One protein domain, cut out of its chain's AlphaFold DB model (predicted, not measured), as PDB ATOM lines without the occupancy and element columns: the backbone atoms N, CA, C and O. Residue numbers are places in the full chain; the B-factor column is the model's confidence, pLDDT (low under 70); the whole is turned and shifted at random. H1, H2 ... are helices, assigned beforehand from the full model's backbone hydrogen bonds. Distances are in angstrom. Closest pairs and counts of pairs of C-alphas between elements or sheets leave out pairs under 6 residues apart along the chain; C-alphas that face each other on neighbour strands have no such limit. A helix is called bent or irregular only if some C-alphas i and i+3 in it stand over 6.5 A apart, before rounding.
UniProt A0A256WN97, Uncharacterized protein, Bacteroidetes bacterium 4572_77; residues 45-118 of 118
ATOM      1  N   VAL A  45     122.047  95.932 120.900       73.44
ATOM      2  CA  VAL A  45     120.774  95.390 120.387       73.44
ATOM      3  C   VAL A  45     120.215  94.297 121.305       73.44
ATOM      4  O   VAL A  45     119.001  94.186 121.474       73.44
ATOM      5  N   SER A  46     121.096  93.545 121.961       74.25
ATOM      6  CA  SER A  46     120.758  92.421 122.835       74.25
ATOM      7  C   SER A  46     119.782  92.781 123.959       74.25
ATOM      8  O   SER A  46     118.701  92.203 124.063       74.25
ATOM      9  N   TYR A  47     120.113  93.796 124.763       78.06
ATOM     10  CA  TYR A  47     119.249  94.252 125.859       78.06
ATOM     11  C   TYR A  47     117.973  94.933 125.355       78.06
ATOM     12  O   TYR A  47     116.951  94.947 126.039       78.06
ATOM     13  N   SER A  48     118.007  95.462 124.135       84.56
ATOM     14  CA  SER A  48     116.863  96.145 123.533       84.56
ATOM     15  C   SER A  48     115.779  95.170 123.085       84.56
ATOM     16  O   SER A  48     114.596  95.466 123.230       84.56
ATOM     17  N   ILE A  49     116.156  93.974 122.626       86.00
ATOM     18  CA  ILE A  49     115.207  92.883 122.352       86.00
ATOM     19  C   ILE A  49     114.484  92.459 123.631       86.00
ATOM     20  O   ILE A  49     113.258  92.333 123.628       86.00
ATOM     21  N   LEU A  50     115.220  92.308 124.737       87.06
ATOM     22  CA  LEU A  50     114.628  92.005 126.040       87.06
ATOM     23  C   LEU A  50     113.666  93.115 126.489       87.06
ATOM     24  O   LEU A  50     112.573  92.831 126.978       87.06
ATOM     25  N   LEU A  51     114.047  94.377 126.292       89.12
ATOM     26  CA  LEU A  51     113.206  95.529 126.601       89.12
ATOM     27  C   LEU A  51     111.917  95.524 125.773       89.12
ATOM     28  O   LEU A  51     110.840  95.702 126.337       89.12
ATOM     29  N   ILE A  52     111.991  95.268 124.462       91.62
ATOM     30  CA  ILE A  52     110.809  95.175 123.592       91.62
ATOM     31  C   ILE A  52     109.893  94.040 124.058       91.62
ATOM     32  O   ILE A  52     108.686  94.247 124.201       91.62
ATOM     33  N   PHE A  53     110.458  92.865 124.349       91.00
ATOM     34  CA  PHE A  53     109.702  91.745 124.904       91.00
ATOM     35  C   PHE A  53     109.008  92.138 126.215       91.00
ATOM     36  O   PHE A  53     107.811  91.902 126.368       91.00
ATOM     37  N   SER A  54     109.725  92.800 127.127       92.25
ATOM     38  CA  SER A  54     109.178  93.275 128.399       92.25
ATOM     39  C   SER A  54     108.038  94.278 128.203       92.25
ATOM     40  O   SER A  54     107.000  94.151 128.852       92.25
ATOM     41  N   ILE A  55     108.165  95.232 127.273       93.38
ATOM     42  CA  ILE A  55     107.097  96.191 126.950       93.38
ATOM     43  C   ILE A  55     105.844  95.458 126.468       93.38
ATOM     44  O   ILE A  55     104.753  95.705 126.982       93.38
ATOM     45  N   ILE A  56     105.991  94.548 125.504       94.31
ATOM     46  CA  ILE A  56     104.871  93.798 124.922       94.31
ATOM     47  C   ILE A  56     104.197  92.938 125.996       94.31
ATOM     48  O   ILE A  56     102.974  92.965 126.144       94.31
ATOM     49  N   PHE A  57     104.991  92.206 126.777       94.19
ATOM     50  CA  PHE A  57     104.501  91.355 127.851       94.19
ATOM     51  C   PHE A  57     103.720  92.162 128.899       94.19
ATOM     52  O   PHE A  57     102.559  91.857 129.180       94.19
ATOM     53  N   ASN A  58     104.312  93.240 129.422       94.44
ATOM     54  CA  ASN A  58     103.671  94.095 130.419       94.44
ATOM     55  C   ASN A  58     102.424  94.800 129.868       94.44
ATOM     56  O   ASN A  58     101.443  94.955 130.595       94.44
ATOM     57  N   TYR A  59     102.408  95.163 128.582       93.38
ATOM     58  CA  TYR A  59     101.221  95.711 127.928       93.38
ATOM     59  C   TYR A  59     100.053  94.714 127.956       93.38
ATOM     60  O   TYR A  59      98.936  95.073 128.342       93.38
ATOM     61  N   PHE A  60     100.295  93.444 127.614       92.50
ATOM     62  CA  PHE A  60      99.255  92.413 127.657       92.50
ATOM     63  C   PHE A  60      98.765  92.124 129.077       92.50
ATOM     64  O   PHE A  60      97.552  92.017 129.280       92.50
ATOM     65  N   ILE A  61      99.678  92.047 130.051       92.62
ATOM     66  CA  ILE A  61      99.331  91.903 131.470       92.62
ATOM     67  C   ILE A  61      98.455  93.079 131.916       92.62
ATOM     68  O   ILE A  61      97.357  92.861 132.426       92.62
ATOM     69  N   GLY A  62      98.865  94.318 131.624       90.56
ATOM     70  CA  GLY A  62      98.107  95.528 131.941       90.56
ATOM     71  C   GLY A  62      96.694  95.524 131.351       90.56
ATOM     72  O   GLY A  62      95.731  95.829 132.055       90.56
ATOM     73  N   ARG A  63      96.527  95.081 130.096       90.19
ATOM     74  CA  ARG A  63      95.184  94.934 129.507       90.19
ATOM     75  C   ARG A  63      94.335  93.874 130.209       90.19
ATOM     76  O   ARG A  63      93.131  94.062 130.343       90.19
ATOM     77  N   LYS A  64      94.928  92.749 130.624       87.25
ATOM     78  CA  LYS A  64      94.209  91.680 131.343       87.25
ATOM     79  C   LYS A  64      93.817  92.100 132.762       87.25
ATOM     80  O   LYS A  64      92.785  91.645 133.248       87.25
ATOM     81  N   LEU A  65      94.579  92.992 133.393       88.19
ATOM     82  CA  LEU A  65      94.245  93.567 134.698       88.19
ATOM     83  C   LEU A  65      92.977  94.434 134.674       88.19
ATOM     84  O   LEU A  65      92.199  94.387 135.625       88.19
ATOM     85  N   GLY A  66      92.751  95.192 133.596       78.25
ATOM     86  CA  GLY A  66      91.663  96.174 133.478       78.25
ATOM     87  C   GLY A  66      90.235  95.619 133.359       78.25
ATOM     88  O   GLY A  66      89.322  96.384 133.072       78.25
ATOM     89  N   GLY A  67      90.013  94.315 133.552       73.62
ATOM     90  CA  GLY A  67      88.680  93.708 133.425       73.62
ATOM     91  C   GLY A  67      88.565  92.263 133.914       73.62
ATOM     92  O   GLY A  67      87.665  91.546 133.488       73.62
ATOM     93  N   SER A  68      89.489  91.793 134.759       80.62
ATOM     94  CA  SER A  68      89.510  90.405 135.235       80.62
ATOM     95  C   SER A  68      89.071  90.288 136.695       80.62
ATOM     96  O   SER A  68      89.497  91.059 137.543       80.62
ATOM     97  N   SER A  69      88.309  89.240 137.023       78.12
ATOM     98  CA  SER A  69      88.095  88.818 138.422       78.12
ATOM     99  C   SER A  69      89.403  88.344 139.092       78.12
ATOM    100  O   SER A  69      89.552  88.367 140.311       78.12
ATOM    101  N   HIS A  70      90.410  87.981 138.286       85.19
ATOM    102  CA  HIS A  70      91.699  87.446 138.727       85.19
ATOM    103  C   HIS A  70      92.840  88.474 138.642       85.19
ATOM    104  O   HIS A  70      94.000  88.094 138.478       85.19
ATOM    105  N   SER A  71      92.560  89.779 138.748       86.19
ATOM    106  CA  SER A  71      93.585  90.830 138.597       86.19
ATOM    107  C   SER A  71      94.781  90.676 139.539       86.19
ATOM    108  O   SER A  71      95.903  90.979 139.143       86.19
ATOM    109  N   LYS A  72      94.580  90.131 140.749       87.44
ATOM    110  CA  LYS A  72      95.679  89.820 141.682       87.44
ATOM    111  C   LYS A  72      96.646  88.772 141.123       87.44
ATOM    112  O   LYS A  72      97.848  88.921 141.286       87.44
ATOM    113  N   LEU A  73      96.140  87.746 140.436       89.94
ATOM    114  CA  LEU A  73      96.972  86.700 139.835       89.94
ATOM    115  C   LEU A  73      97.793  87.261 138.670       89.94
ATOM    116  O   LEU A  73      98.999  87.044 138.618       89.94
ATOM    117  N   TRP A  74      97.165  88.030 137.774       90.94
ATOM    118  CA  TRP A  74      97.861  88.666 136.649       90.94
ATOM    119  C   TRP A  74      98.938  89.651 137.107       90.94
ATOM    120  O   TRP A  74     100.022  89.682 136.525       90.94
ATOM    121  N   LEU A  75      98.667  90.405 138.176       91.56
ATOM    122  CA  LEU A  75      99.654  91.283 138.797       91.56
ATOM    123  C   LEU A  75     100.832  90.484 139.357       91.56
ATOM    124  O   LEU A  75     101.973  90.792 139.026       91.56
ATOM    125  N   SER A  76     100.567  89.437 140.145       93.31
ATOM    126  CA  SER A  76     101.623  88.595 140.715       93.31
ATOM    127  C   SER A  76     102.495  87.964 139.632       93.31
ATOM    128  O   SER A  76     103.716  88.024 139.732       93.31
ATOM    129  N   VAL A  77     101.895  87.421 138.568       92.56
ATOM    130  CA  VAL A  77     102.637  86.847 137.431       92.56
ATOM    131  C   VAL A  77     103.514  87.904 136.757       92.56
ATOM    132  O   VAL A  77     104.696  87.657 136.522       92.56
ATOM    133  N   GLY A  78     102.965  89.093 136.487       93.00
ATOM    134  CA  GLY A  78     103.724  90.197 135.902       93.00
ATOM    135  C   GLY A  78     104.918  90.602 136.765       93.00
ATOM    136  O   GLY A  78     106.039  90.706 136.269       93.00
ATOM    137  N   VAL A  79     104.699  90.773 138.069       94.88
ATOM    138  CA  VAL A  79     105.740  91.141 139.037       94.88
ATOM    139  C   VAL A  79     106.825  90.065 139.105       94.88
ATOM    140  O   VAL A  79     107.998  90.390 138.937       94.88
ATOM    141  N   ILE A  80     106.454  88.790 139.268       95.69
ATOM    142  CA  ILE A  80     107.403  87.666 139.346       95.69
ATOM    143  C   ILE A  80     108.298  87.614 138.105       95.69
ATOM    144  O   ILE A  80     109.511  87.456 138.240       95.69
ATOM    145  N   ILE A  81     107.739  87.786 136.906       92.62
ATOM    146  CA  ILE A  81     108.516  87.737 135.660       92.62
ATOM    147  C   ILE A  81     109.483  88.922 135.558       92.62
ATOM    148  O   ILE A  81     110.657  88.721 135.249       92.62
ATOM    149  N   ASN A  82     109.040  90.144 135.874       93.81
ATOM    150  CA  ASN A  82     109.927  91.312 135.854       93.81
ATOM    151  C   ASN A  82     111.057  91.189 136.894       93.81
ATOM    152  O   ASN A  82     112.210  91.483 136.579       93.81
ATOM    153  N   LEU A  83     110.754  90.718 138.111       93.62
ATOM    154  CA  LEU A  83     111.770  90.449 139.137       93.62
ATOM    155  C   LEU A  83     112.730  89.334 138.722       93.62
ATOM    156  O   LEU A  83     113.921  89.447 138.988       93.62
ATOM    157  N   SER A  84     112.243  88.295 138.046       90.12
ATOM    158  CA  SER A  84     113.092  87.215 137.533       90.12
ATOM    159  C   SER A  84     114.087  87.743 136.500       90.12
ATOM    160  O   SER A  84     115.277  87.456 136.598       90.12
ATOM    161  N   PHE A  85     113.638  88.578 135.557       88.25
ATOM    162  CA  PHE A  85     114.546  89.242 134.618       88.25
ATOM    163  C   PHE A  85     115.545  90.145 135.330       88.25
ATOM    164  O   PHE A  85     116.729  90.088 135.020       88.25
ATOM    165  N   LEU A  86     115.110  90.931 136.314       87.31
ATOM    166  CA  LEU A  86     116.030  91.757 137.089       87.31
ATOM    167  C   LEU A  86     117.081  90.903 137.818       87.31
ATOM    168  O   LEU A  86     118.261  91.230 137.775       87.31
ATOM    169  N   GLY A  87     116.663  89.800 138.443       86.94
ATOM    170  CA  GLY A  87     117.539  88.847 139.118       86.94
ATOM    171  C   GLY A  87     118.607  88.284 138.185       86.94
ATOM    172  O   GLY A  87     119.794  88.397 138.472       86.94
ATOM    173  N   VAL A  88     118.193  87.748 137.036       84.31
ATOM    174  CA  VAL A  88     119.116  87.154 136.058       84.31
ATOM    175  C   VAL A  88     120.033  88.215 135.447       84.31
ATOM    176  O   VAL A  88     121.245  88.066 135.482       84.31
ATOM    177  N   PHE A  89     119.495  89.316 134.924       81.06
ATOM    178  CA  PHE A  89     120.306  90.274 134.165       81.06
ATOM    179  C   PHE A  89     121.184  91.184 135.021       81.06
ATOM    180  O   PHE A  89     122.162  91.719 134.508       81.06
ATOM    181  N   LYS A  90     120.829  91.414 136.289       82.69
ATOM    182  CA  LYS A  90     121.601  92.299 137.170       82.69
ATOM    183  C   LYS A  90     122.434  91.552 138.203       82.69
ATOM    184  O   LYS A  90     123.457  92.081 138.623       82.69
ATOM    185  N   TYR A  91     121.983  90.382 138.646       83.81
ATOM    186  CA  TYR A  91     122.570  89.714 139.805       83.81
ATOM    187  C   TYR A  91     123.109  88.316 139.507       83.81
ATOM    188  O   TYR A  91     123.749  87.766 140.396       83.81
ATOM    189  N   ALA A  92     122.907  87.740 138.312       82.25
ATOM    190  CA  ALA A  92     123.414  86.397 138.011       82.25
ATOM    191  C   ALA A  92     124.922  86.282 138.261       82.25
ATOM    192  O   ALA A  92     125.328  85.379 138.987       82.25
ATOM    193  N   ASP A  93     125.708  87.242 137.768       79.38
ATOM    194  CA  ASP A  93     127.167  87.236 137.927       79.38
ATOM    195  C   ASP A  93     127.575  87.305 139.410       79.38
ATOM    196  O   ASP A  93     128.376  86.500 139.885       79.38
ATOM    197  N   LEU A  94     126.922  88.176 140.191       81.06
ATOM    198  CA  LEU A  94     127.135  88.282 141.640       81.06
ATOM    199  C   LEU A  94     126.794  86.970 142.370       81.06
ATOM    200  O   LEU A  94     127.507  86.560 143.290       81.06
ATOM    201  N   PHE A  95     125.701  86.305 141.981       81.75
ATOM    202  CA  PHE A  95     125.307  85.019 142.558       81.75
ATOM    203  C   PHE A  95     126.324  83.926 142.226       81.75
ATOM    204  O   PHE A  95     126.710  83.174 143.122       81.75
ATOM    205  N   THR A  96     126.795  83.854 140.979       79.50
ATOM    206  CA  THR A  96     127.813  82.877 140.572       79.50
ATOM    207  C   THR A  96     129.149  83.115 141.269       79.50
ATOM    208  O   THR A  96     129.756  82.160 141.748       79.50
ATOM    209  N   GLU A  97     129.575  84.371 141.419       79.50
ATOM    210  CA  GLU A  97     130.795  84.719 142.152       79.50
ATOM    211  C   GLU A  97     130.686  84.353 143.636       79.50
ATOM    212  O   GLU A  97     131.591  83.728 144.188       79.50
ATOM    213  N   THR A  98     129.554  84.660 144.275       82.75
ATOM    214  CA  THR A  98     129.328  84.339 145.693       82.75
ATOM    215  C   THR A  98     129.372  82.828 145.939       82.75
ATOM    216  O   THR A  98     129.989  82.375 146.903       82.75
ATOM    217  N   ILE A  99     128.748  82.039 145.057       81.25
ATOM    218  CA  ILE A  99     128.740  80.571 145.129       81.25
ATOM    219  C   ILE A  99     130.151  80.003 144.909       81.25
ATOM    220  O   ILE A  99     130.568  79.127 145.666       81.25
ATOM    221  N   ASN A 100     130.910  80.529 143.940       79.81
ATOM    222  CA  ASN A 100     132.287  80.098 143.675       79.81
ATOM    223  C   ASN A 100     133.218  80.358 144.865       79.81
ATOM    224  O   ASN A 100     133.987  79.473 145.246       79.81
ATOM    225  N   VAL A 101     133.108  81.535 145.492       81.06
ATOM    226  CA  VAL A 101     133.891  81.889 146.687       81.06
ATOM    227  C   VAL A 101     133.538  80.982 147.870       81.06
ATOM    228  O   VAL A 101     134.438  80.525 148.571       81.06
ATOM    229  N   PHE A 102     132.253  80.676 148.083       79.50
ATOM    230  CA  PHE A 102     131.814  79.822 149.194       79.50
ATOM    231  C   PHE A 102     132.168  78.340 149.018       79.50
ATOM    232  O   PHE A 102     132.489  77.673 149.999       79.50
ATOM    233  N   LEU A 103     132.099  77.811 147.793       79.44
ATOM    234  CA  LEU A 103     132.393  76.403 147.500       79.44
ATOM    235  C   LEU A 103     133.884  76.137 147.236       79.44
ATOM    236  O   LEU A 103     134.274  74.978 147.100       79.44
ATOM    237  N   GLY A 104     134.721  77.178 147.164       66.44
ATOM    238  CA  GLY A 104     136.151  77.056 146.865       66.44
ATOM    239  C   GLY A 104     136.436  76.553 145.446       66.44
ATOM    240  O   GLY A 104     137.514  76.021 145.179       66.44
ATOM    241  N   TRP A 105     135.468  76.673 144.535       61.94
ATOM    242  CA  TRP A 105     135.614  76.246 143.147       61.94
ATOM    243  C   TRP A 105     136.445  77.292 142.398       61.94
ATOM    244  O   TRP A 105     135.974  78.379 142.083       61.94
ATOM    245  N   THR A 106     137.710  76.964 142.124       57.00
ATOM    246  CA  THR A 106     138.671  77.800 141.376       57.00
ATOM    247  C   THR A 106     138.499  77.731 139.860       57.00
ATOM    248  O   THR A 106     139.230  78.394 139.123       57.00
ATOM    249  N   HIS A 107     137.542  76.948 139.364       56.25
ATOM    250  CA  HIS A 107     137.192  76.986 137.953       56.25
ATOM    251  C   HIS A 107     136.323  78.212 137.687       56.25
ATOM    252  O   HIS A 107     135.290  78.376 138.331       56.25
ATOM    253  N   GLN A 108     136.734  79.042 136.717       54.38
ATOM    254  CA  GLN A 108     135.862  79.992 136.024       54.38
ATOM    255  C   GLN A 108     134.626  79.224 135.544       54.38
ATOM    256  O   GLN A 108     134.629  78.627 134.468       54.38
ATOM    257  N   LEU A 109     133.592  79.147 136.381       50.03
ATOM    258  CA  LEU A 109     132.303  78.643 135.954       50.03
ATOM    259  C   LEU A 109     131.802  79.647 134.934       50.03
ATOM    260  O   LEU A 109     131.466  80.762 135.310       50.03
ATOM    261  N   CYS A 110     131.862  79.208 133.674       51.09
ATOM    262  CA  CYS A 110     131.145  79.691 132.503       51.09
ATOM    263  C   CYS A 110     130.637  81.119 132.687       51.09
ATOM    264  O   CYS A 110     129.591  81.288 133.314       51.09
ATOM    265  N   ASP A 111     131.353  82.113 132.147       49.78
ATOM    266  CA  ASP A 111     130.809  83.460 131.988       49.78
ATOM    267  C   ASP A 111     129.390  83.304 131.430       49.78
ATOM    268  O   ASP A 111     129.197  82.971 130.255       49.78
ATOM    269  N   ILE A 112     128.369  83.526 132.268       53.19
ATOM    270  CA  ILE A 112     126.968  83.587 131.842       53.19
ATOM    271  C   ILE A 112     126.781  84.946 131.149       53.19
ATOM    272  O   ILE A 112     125.794  85.652 131.313       53.19
ATOM    273  N   THR A 113     127.734  85.333 130.300       51.78
ATOM    274  CA  THR A 113     127.581  86.366 129.294       51.78
ATOM    275  C   THR A 113     126.678  85.801 128.208       51.78
ATOM    276  O   THR A 113     127.104  85.491 127.099       51.78
ATOM    277  N   ILE A 114     125.386  85.677 128.527       55.09
ATOM    278  CA  ILE A 114     124.322  85.424 127.546       55.09
ATOM    279  C   ILE A 114     124.341  86.531 126.474       55.09
ATOM    280  O   ILE A 114     123.890  86.312 125.352       55.09
ATOM    281  N   PHE A 115     124.953  87.685 126.767       51.44
ATOM    282  CA  PHE A 115     125.306  88.695 125.781       51.44
ATOM    283  C   PHE A 115     126.724  89.230 126.033       51.44
ATOM    284  O   PHE A 115     127.006  89.663 127.150       51.44
ATOM    285  N   PRO A 116     127.620  89.214 125.028       43.53
ATOM    286  CA  PRO A 116     128.959  89.761 125.177       43.53
ATOM    287  C   PRO A 116     128.849  91.274 125.374       43.53
ATOM    288  O   PRO A 116     128.333  91.981 124.506       43.53
ATOM    289  N   TYR A 117     129.323  91.762 126.520       41.53
ATOM    290  CA  TYR A 117     129.602  93.180 126.718       41.53
ATOM    291  C   TYR A 117     130.647  93.600 125.670       41.53
ATOM    292  O   TYR A 117     131.781  93.121 125.688       41.53
ATOM    293  N   LYS A 118     130.254  94.460 124.732       41.44
ATOM    294  CA  LYS A 118     131.167  95.291 123.944       41.44
ATOM    295  C   LYS A 118     130.853  96.745 124.225       41.44
ATOM    296  O   LYS A 118     129.645  97.070 124.251       41.44
TER     297      LYS A 118
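This is residues 45 to 118 of the 118 residues of an uncharacterized protein of Bacteroidetes bacterium 4572_77 (UniProt A0A256WN97). This is a flat helical hairpin: H1 and the first arm of H2, H2a, run side by side in opposite ways, and beyond a bend the second arm, H2b, turns away from the hairpin. A tail of residues 104 to 118 folds back from the far end of H2b toward the side where H1 begins. The printed part has 74 residues with two named helices, H1 then H2, and no named strand, and its class is all helix. The whole is only just loose, close to extended, with a radius of gyration of the C-alphas of 16.9 A and spans of 53 by 29 by 11 A.

H1 is residues 45 to 65, 30.2 A from C-alpha 45 at (120.774, 95.390, 120.387) to C-alpha 65. A tight link of 5 residues leads to H2, residues 71 to 103. By its hydrogen bonds H2 was assigned as one helix, but it is bent: C-alphas 90 and 93 are 7.6 A apart. Its arms are H2a, residues 71 to 90, 28.1 A long, and H2b, residues 93 to 103, 15.4 A long, ending at C-alpha 103 at (132.393, 76.403, 147.500).

H1 and H2a form a helical hairpin and touch, their closest C-alphas being those of Leu 65 and Ser 71, 4.8 A apart. They run opposite ways at a shallow tilt of 13 degrees. H2a and H2b are near each other, at a steep tilt of 69 degrees, only just short of about perpendicular. H1 and H2b are apart. In H2a and H2b every O i to N i+4 pair is within hydrogen-bond range; in H1, 16 of 17 are.

The C-alphas farthest apart, those of Gly 67 and Thr 106, are 53.1 A apart, while those of Val 45 and Lys 118, the chain's last residue, are 11.0 A apart. The printed part has no cut. The mean pLDDT of the printed part is 79.5, and residues 104 to 118, which have no named element, are under 70.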